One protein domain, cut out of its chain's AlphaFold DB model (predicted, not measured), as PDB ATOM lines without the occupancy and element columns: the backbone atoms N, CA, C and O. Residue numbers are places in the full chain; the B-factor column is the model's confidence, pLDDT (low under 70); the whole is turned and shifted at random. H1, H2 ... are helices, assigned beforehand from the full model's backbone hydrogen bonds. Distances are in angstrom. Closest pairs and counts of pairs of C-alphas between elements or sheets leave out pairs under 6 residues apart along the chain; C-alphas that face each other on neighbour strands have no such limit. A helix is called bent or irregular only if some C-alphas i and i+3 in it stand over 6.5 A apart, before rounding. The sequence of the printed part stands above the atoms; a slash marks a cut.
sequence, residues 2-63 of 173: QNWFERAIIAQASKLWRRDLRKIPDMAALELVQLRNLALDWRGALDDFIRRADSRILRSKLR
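This is residues 2 to 63 of the 173 residues of an uncharacterized protein of Rhodobacteraceae bacterium (UniProt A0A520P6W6). What shape? Two helices, H1 and H2, make a V, joined by a tight link. What make-up? The printed part has 62 residues with two named helices, H1 then H2; the class is all helix. Only just extended, close to loose, it has a radius of gyration of the C-alphas of 16.1 A and spans 53 by 24 by 17 A.

What relation? H2, residues 29 to 61, and H1, residues 2 to 26, are close but not clearly touching; the closest C-alphas, of Ile 24 and Leu 32, are 7.3 A apart. They run opposite ways at a steep tilt of 39 degrees. Backbones? Every O i to N i+4 pair in H2 is within hydrogen-bond range, and 15 of 21 in H1.

Where is H2? It is 47.1 A long, ending at C-alpha 61 (-52.458, 43.339, 46.768). And H1? It is 38.0 A long, beginning at C-alpha 2 (-41.087, 27.441, 27.876), and irregular: C-alphas 22 and 25 are 7.6 A apart.

Any cut? The printed part has none. Low confidence? Residues 2, 55 and 57 to 63 have pLDDT under 70.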
ATOM      1  N   GLN A   2     -40.978  26.219  28.713       57.03
ATOM      2  CA  GLN A   2     -41.087  27.441  27.876       57.03
ATOM      3  C   GLN A   2     -40.395  28.711  28.439       57.03
ATOM      4  O   GLN A   2     -39.752  29.453  27.709       57.03
ATOM      5  N   ASN A   3     -40.466  28.931  29.756       71.38
ATOM      6  CA  ASN A   3     -40.080  30.191  30.420       71.38
ATOM      7  C   ASN A   3     -38.548  30.417  30.526       71.38
ATOM      8  O   ASN A   3     -38.095  31.501  30.878       71.38
ATOM      9  N   TRP A   4     -37.721  29.398  30.262       78.56
ATOM     10  CA  TRP A   4     -36.255  29.520  30.359       78.56
ATOM     11  C   TRP A   4     -35.630  30.129  29.097       78.56
ATOM     12  O   TRP A   4     -34.761  30.991  29.207       78.56
ATOM     13  N   PHE A   5     -36.110  29.735  27.913       82.44
ATOM     14  CA  PHE A   5     -35.624  30.266  26.636       82.44
ATOM     15  C   PHE A   5     -35.891  31.769  26.510       82.44
ATOM     16  O   PHE A   5     -34.995  32.527  26.154       82.44
ATOM     17  N   GLU A   6     -37.090  32.220  26.885       81.44
ATOM     18  CA  GLU A   6     -37.457  33.643  26.877       81.44
ATOM     19  C   GLU A   6     -36.566  34.467  27.816       81.44
ATOM     20  O   GLU A   6     -36.040  35.514  27.435       81.44
ATOM     21  N   ARG A   7     -36.308  33.958  29.028       80.88
ATOM     22  CA  ARG A   7     -35.390  34.596  29.987       80.88
ATOM     23  C   ARG A   7     -33.957  34.649  29.468       80.88
ATOM     24  O   ARG A   7     -33.285  35.660  29.663       80.88
ATOM     25  N   ALA A   8     -33.493  33.593  28.799       85.19
ATOM     26  CA  ALA A   8     -32.169  33.557  28.189       85.19
ATOM     27  C   ALA A   8     -32.040  34.584  27.052       85.19
ATOM     28  O   ALA A   8     -31.030  35.283  26.978       85.19
ATOM     29  N   ILE A   9     -33.077  34.740  26.221       87.12
ATOM     30  CA  ILE A   9     -33.127  35.747  25.150       87.12
ATOM     31  C   ILE A   9     -33.070  37.162  25.733       87.12
ATOM     32  O   ILE A   9     -32.247  37.965  25.296       87.12
ATOM     33  N   ILE A  10     -33.878  37.464  26.755       85.31
ATOM     34  CA  ILE A  10     -33.879  38.781  27.415       85.31
ATOM     35  C   ILE A  10     -32.512  39.081  28.047       85.31
ATOM     36  O   ILE A  10     -31.968  40.175  27.876       85.31
ATOM     37  N   ALA A  11     -31.925  38.107  28.749       84.62
ATOM     38  CA  ALA A  11     -30.611  38.257  29.371       84.62
ATOM     39  C   ALA A  11     -29.513  38.509  28.327       84.62
ATOM     40  O   ALA A  11     -28.657  39.380  28.513       84.62
ATOM     41  N   GLN A  12     -29.560  37.788  27.205       86.62
ATOM     42  CA  GLN A  12     -28.611  37.955  26.114       86.62
ATOM     43  C   GLN A  12     -28.779  39.306  25.415       86.62
ATOM     44  O   GLN A  12     -27.784  39.992  25.185       86.62
ATOM     45  N   ALA A  13     -30.014  39.735  25.145       85.19
ATOM     46  CA  ALA A  13     -30.298  41.055  24.589       85.19
ATOM     47  C   ALA A  13     -29.746  42.166  25.496       85.19
ATOM     48  O   ALA A  13     -29.007  43.032  25.034       85.19
ATOM     49  N   SER A  14     -29.999  42.099  26.808       86.12
ATOM     50  CA  SER A  14     -29.448  43.064  27.772       86.12
ATOM     51  C   SER A  14     -27.913  43.085  27.768       86.12
ATOM     52  O   SER A  14     -27.294  44.151  27.813       86.12
ATOM     53  N   LYS A  15     -27.276  41.914  27.663       87.38
ATOM     54  CA  LYS A  15     -25.815  41.792  27.580       87.38
ATOM     55  C   LYS A  15     -25.247  42.422  26.305       87.38
ATOM     56  O   LYS A  15     -24.182  43.035  26.374       87.38
ATOM     57  N   LEU A  16     -25.942  42.291  25.173       85.12
ATOM     58  CA  LEU A  16     -25.558  42.915  23.902       85.12
ATOM     59  C   LEU A  16     -25.592  44.444  24.009       85.12
ATOM     60  O   LEU A  16     -24.557  45.071  23.804       85.12
ATOM     61  N   TRP A  17     -26.698  45.026  24.480       87.19
ATOM     62  CA  TRP A  17     -26.805  46.479  24.688       87.19
ATOM     63  C   TRP A  17     -25.705  47.030  25.611       87.19
ATOM     64  O   TRP A  17     -25.094  48.057  25.322       87.19
ATOM     65  N   ARG A  18     -25.373  46.317  26.699       86.56
ATOM     66  CA  ARG A  18     -24.267  46.700  27.603       86.56
ATOM     67  C   ARG A  18     -22.885  46.592  26.958       86.56
ATOM     68  O   ARG A  18     -21.971  47.316  27.345       86.56
ATOM     69  N   ARG A  19     -22.694  45.650  26.033       84.38
ATOM     70  CA  ARG A  19     -21.442  45.506  25.278       84.38
ATOM     71  C   ARG A  19     -21.290  46.642  24.277       84.38
ATOM     72  O   ARG A  19     -20.196  47.188  24.168       84.38
ATOM     73  N   ASP A  20     -22.365  46.976  23.580       85.44
ATOM     74  CA  ASP A  20     -22.357  47.955  22.499       85.44
ATOM     75  C   ASP A  20     -22.181  49.383  23.044       85.44
ATOM     76  O   ASP A  20     -21.502  50.187  22.414       85.44
ATOM     77  N   LEU A  21     -22.596  49.646  24.293       87.06
ATOM     78  CA  LEU A  21     -22.278  50.883  25.027       87.06
ATOM     79  C   LEU A  21     -20.773  51.217  25.036       87.06
ATOM     80  O   LEU A  21     -20.392  52.376  24.914       87.06
ATOM     81  N   ARG A  22     -19.904  50.201  25.154       83.56
ATOM     82  CA  ARG A  22     -18.440  50.387  25.174       83.56
ATOM     83  C   ARG A  22     -17.843  50.708  23.803       83.56
ATOM     84  O   ARG A  22     -16.687  51.095  23.746       83.56
ATOM     85  N   LYS A  23     -18.604  50.511  22.724       87.38
ATOM     86  CA  LYS A  23     -18.161  50.677  21.333       87.38
ATOM     87  C   LYS A  23     -18.708  51.941  20.671       87.38
ATOM     88  O   LYS A  23     -18.287  52.256  19.568       87.38
ATOM     89  N   ILE A  24     -19.612  52.663  21.340       89.44
ATOM     90  CA  ILE A  24     -20.221  53.908  20.845       89.44
ATOM     91  C   ILE A  24     -19.192  54.899  20.266       89.44
ATOM     92  O   ILE A  24     -19.480  55.443  19.203       89.44
ATOM     93  N   PRO A  25     -18.013  55.132  20.891       89.75
ATOM     94  CA  PRO A  25     -17.028  56.073  20.349       89.75
ATOM     95  C   PRO A  25     -16.495  55.704  18.957       89.75
ATOM     96  O   PRO A  25     -16.111  56.594  18.207       89.75
ATOM     97  N   ASP A  26     -16.506  54.414  18.611       92.12
ATOM     98  CA  ASP A  26     -15.931  53.875  17.374       92.12
ATOM     99  C   ASP A  26     -17.000  53.552  16.309       92.12
ATOM    100  O   ASP A  26     -16.679  53.060  15.226       92.12
ATOM    101  N   MET A  27     -18.283  53.781  16.608       91.00
ATOM    102  CA  MET A  27     -19.405  53.441  15.728       91.00
ATOM    103  C   MET A  27     -19.685  54.527  14.688       91.00
ATOM    104  O   MET A  27     -19.570  55.727  14.945       91.00
ATOM    105  N   ALA A  28     -20.149  54.107  13.510       94.44
ATOM    106  CA  ALA A  28     -20.602  55.035  12.483       94.44
ATOM    107  C   ALA A  28     -21.892  55.764  12.911       94.44
ATOM    108  O   ALA A  28     -22.785  55.184  13.529       94.44
ATOM    109  N   ALA A  29     -22.046  57.030  12.508       90.75
ATOM    110  CA  ALA A  29     -23.195  57.856  12.895       90.75
ATOM    111  C   ALA A  29     -24.557  57.249  12.500       90.75
ATOM    112  O   ALA A  29     -25.516  57.326  13.265       90.75
ATOM    113  N   LEU A  30     -24.646  56.609  11.328       92.44
ATOM    114  CA  LEU A  30     -25.876  55.950  10.873       92.44
ATOM    115  C   LEU A  30     -26.251  54.748  11.758       92.44
ATOM    116  O   LEU A  30     -27.421  54.578  12.097       92.44
ATOM    117  N   GLU A  31     -25.258  53.956  12.172       91.06
ATOM    118  CA  GLU A  31     -25.440  52.820  13.085       91.06
ATOM    119  C   GLU A  31     -25.938  53.303  14.456       91.06
ATOM    120  O   GLU A  31     -26.890  52.751  15.007       91.06
ATOM    121  N   LEU A  32     -25.376  54.405  14.965       91.81
ATOM    122  CA  LEU A  32     -25.817  55.021  16.220       91.81
ATOM    123  C   LEU A  32     -27.272  55.506  16.162       91.81
ATOM    124  O   LEU A  32     -28.017  55.310  17.122       91.81
ATOM    125  N   VAL A  33     -27.704  56.106  15.049       93.44
ATOM    126  CA  VAL A  33     -29.103  56.537  14.868       93.44
ATOM    127  C   VAL A  33     -30.055  55.337  14.886       93.44
ATOM    128  O   VAL A  33     -31.091  55.383  15.553       93.44
ATOM    129  N   GLN A  34     -29.697  54.250  14.200       91.12
ATOM    130  CA  GLN A  34     -30.506  53.028  14.155       91.12
ATOM    131  C   GLN A  34     -30.611  52.364  15.532       91.12
ATOM    132  O   GLN A  34     -31.718  52.075  15.994       91.12
ATOM    133  N   LEU A  35     -29.479  52.187  16.223       90.50
ATOM    134  CA  LEU A  35     -29.443  51.625  17.574       90.50
ATOM    135  C   LEU A  35     -30.208  52.500  18.572       90.50
ATOM    136  O   LEU A  35     -30.940  51.977  19.412       90.50
ATOM    137  N   ARG A  36     -30.102  53.829  18.461       93.00
ATOM    138  CA  ARG A  36     -30.852  54.764  19.311       93.00
ATOM    139  C   ARG A  36     -32.359  54.604  19.139       93.00
ATOM    140  O   ARG A  36     -33.067  54.552  20.141       93.00
ATOM    141  N   ASN A  37     -32.855  54.537  17.907       93.75
ATOM    142  CA  ASN A  37     -34.293  54.405  17.660       93.75
ATOM    143  C   ASN A  37     -34.824  53.064  18.181       93.75
ATOM    144  O   ASN A  37     -35.809  53.047  18.914       93.75
ATOM    145  N   LEU A  38     -34.100  51.969  17.928       91.38
ATOM    146  CA  LEU A  38     -34.452  50.654  18.465       91.38
ATOM    147  C   LEU A  38     -34.494  50.650  20.005       91.38
ATOM    148  O   LEU A  38     -35.406  50.078  20.600       91.38
ATOM    149  N   ALA A  39     -33.538  51.318  20.661       90.31
ATOM    150  CA  ALA A  39     -33.520  51.442  22.117       90.31
ATOM    151  C   ALA A  39     -34.714  52.248  22.656       90.31
ATOM    152  O   ALA A  39     -35.271  51.896  23.698       90.31
ATOM    153  N   LEU A  40     -35.115  53.321  21.967       90.56
ATOM    154  CA  LEU A  40     -36.271  54.135  22.352       90.56
ATOM    155  C   LEU A  40     -37.584  53.352  22.249       90.56
ATOM    156  O   LEU A  40     -38.394  53.430  23.174       90.56
ATOM    157  N   ASP A  41     -37.757  52.562  21.189       91.06
ATOM    158  CA  ASP A  41     -38.931  51.702  21.015       91.06
ATOM    159  C   ASP A  41     -39.014  50.648  22.124       91.06
ATOM    160  O   ASP A  41     -40.058  50.465  22.757       91.06
ATOM    161  N   TRP A  42     -37.885  49.997  22.425       90.81
ATOM    162  CA  TRP A  42     -37.794  49.021  23.512       90.81
ATOM    163  C   TRP A  42     -38.095  49.649  24.867       90.81
ATOM    164  O   TRP A  42     -38.834  49.065  25.657       90.81
ATOM    165  N   ARG A  43     -37.568  50.849  25.136       87.69
ATOM    166  CA  ARG A  43     -37.870  51.584  26.367       87.69
ATOM    167  C   ARG A  43     -39.370  51.843  26.494       87.69
ATOM    168  O   ARG A  43     -39.939  51.512  27.526       87.69
ATOM    169  N   GLY A  44     -40.018  52.341  25.439       84.75
ATOM    170  CA  GLY A  44     -41.463  52.588  25.447       84.75
ATOM    171  C   GLY A  44     -42.288  51.325  25.723       84.75
ATOM    172  O   GLY A  44     -43.210  51.355  26.538       84.75
ATOM    173  N   ALA A  45     -41.932  50.198  25.100       85.69
ATOM    174  CA  ALA A  45     -42.606  48.921  25.335       85.69
ATOM    175  C   ALA A  45     -42.407  48.397  26.770       85.69
ATOM    176  O   ALA A  45     -43.349  47.893  27.386       85.69
ATOM    177  N   LEU A  46     -41.193  48.528  27.314       86.88
ATOM    178  CA  LEU A  46     -40.880  48.135  28.689       86.88
ATOM    179  C   LEU A  46     -41.624  49.009  29.703       86.88
ATOM    180  O   LEU A  46     -42.215  48.466  30.636       86.88
ATOM    181  N   ASP A  47     -41.665  50.323  29.491       83.12
ATOM    182  CA  ASP A  47     -42.406  51.257  30.344       83.12
ATOM    183  C   ASP A  47     -43.912  50.937  30.341       83.12
ATOM    184  O   ASP A  47     -44.550  50.904  31.397       83.12
ATOM    185  N   ASP A  48     -44.493  50.623  29.173       76.19
ATOM    186  CA  ASP A  48     -45.899  50.211  29.065       76.19
ATOM    187  C   ASP A  48     -46.178  48.902  29.818       76.19
ATOM    188  O   ASP A  48     -47.167  48.801  30.558       76.19
ATOM    189  N   PHE A  49     -45.294  47.910  29.671       86.75
ATOM    190  CA  PHE A  49     -45.392  46.640  30.384       86.75
ATOM    191  C   PHE A  49     -45.314  46.840  31.898       86.75
ATOM    192  O   PHE A  49     -46.201  46.358  32.603       86.75
ATOM    193  N   ILE A  50     -44.306  47.569  32.393       76.62
ATOM    194  CA  ILE A  50     -44.111  47.857  33.822       76.62
ATOM    195  C   ILE A  50     -45.369  48.517  34.384       76.62
ATOM    196  O   ILE A  50     -45.983  47.997  35.315       76.62
ATOM    197  N   ARG A  51     -45.851  49.578  33.730       73.62
ATOM    198  CA  ARG A  51     -47.060  50.307  34.134       73.62
ATOM    199  C   ARG A  51     -48.288  49.397  34.253       73.62
ATOM    200  O   ARG A  51     -49.068  49.514  35.206       73.62
ATOM    201  N   ARG A  52     -48.499  48.483  33.297       75.62
ATOM    202  CA  ARG A  52     -49.625  47.526  33.322       75.62
ATOM    203  C   ARG A  52     -49.429  46.411  34.350       75.62
ATOM    204  O   ARG A  52     -50.402  46.029  35.011       75.62
ATOM    205  N   ALA A  53     -48.213  45.888  34.474       76.00
ATOM    206  CA  ALA A  53     -47.855  44.839  35.421       76.00
ATOM    207  C   ALA A  53     -48.035  45.336  36.856       76.00
ATOM    208  O   ALA A  53     -48.765  44.700  37.619       76.00
ATOM    209  N   ASP A  54     -47.504  46.515  37.176       73.25
ATOM    210  CA  ASP A  54     -47.669  47.165  38.474       73.25
ATOM    211  C   ASP A  54     -49.151  47.357  38.784       73.25
ATOM    212  O   ASP A  54     -49.637  46.883  39.810       73.25
ATOM    213  N   SER A  55     -49.921  47.912  37.840       63.06
ATOM    214  CA  SER A  55     -51.374  48.084  37.990       63.06
ATOM    215  C   SER A  55     -52.112  46.774  38.326       63.06
ATOM    216  O   SER A  55     -53.085  46.775  39.086       63.06
ATOM    217  N   ARG A  56     -51.693  45.630  37.764       70.19
ATOM    218  CA  ARG A  56     -52.290  44.310  38.056       70.19
ATOM    219  C   ARG A  56     -51.805  43.729  39.386       70.19
ATOM    220  O   ARG A  56     -52.638  43.232  40.142       70.19
ATOM    221  N   ILE A  57     -50.507  43.807  39.678       66.31
ATOM    222  CA  ILE A  57     -49.917  43.369  40.952       66.31
ATOM    223  C   ILE A  57     -50.571  44.131  42.114       66.31
ATOM    224  O   ILE A  57     -50.977  43.524  43.104       66.31
ATOM    225  N   LEU A  58     -50.771  45.440  41.955       57.84
ATOM    226  CA  LEU A  58     -51.441  46.307  42.922       57.84
ATOM    227  C   LEU A  58     -52.902  45.905  43.155       57.84
ATOM    228  O   LEU A  58     -53.319  45.801  44.302       57.84
ATOM    229  N   ARG A  59     -53.681  45.596  42.103       59.41
ATOM    230  CA  ARG A  59     -55.061  45.076  42.256       59.41
ATOM    231  C   ARG A  59     -55.123  43.764  43.035       59.41
ATOM    232  O   ARG A  59     -56.061  43.556  43.796       59.41
ATOM    233  N   SER A  60     -54.122  42.900  42.875       56.69
ATOM    234  CA  SER A  60     -54.010  41.662  43.656       56.69
ATOM    235  C   SER A  60     -53.716  41.944  45.134       56.69
ATOM    236  O   SER A  60     -54.264  41.283  46.016       56.69
ATOM    237  N   LYS A  61     -52.863  42.937  45.412       51.47
ATOM    238  CA  LYS A  61     -52.458  43.339  46.768       51.47
ATOM    239  C   LYS A  61     -53.501  44.187  47.499       51.47
ATOM    240  O   LYS A  61     -53.588  44.092  48.714       51.47
ATOM    241  N   LEU A  62     -54.357  44.917  46.784       49.47
ATOM    242  CA  LEU A  62     -55.496  45.669  47.338       49.47
ATOM    243  C   LEU A  62     -56.535  44.787  48.052       49.47
ATOM    244  O   LEU A  62     -57.299  45.297  48.861       49.47
ATOM    245  N   ARG A  63     -56.536  43.460  47.839       46.84
ATOM    246  CA  ARG A  63     -57.286  42.538  48.718       46.84
ATOM    247  C   ARG A  63     -56.731  42.479  50.150       46.84
ATOM    248  O   ARG A  63     -57.443  42.032  51.036       46.84
TER     249      ARG A  63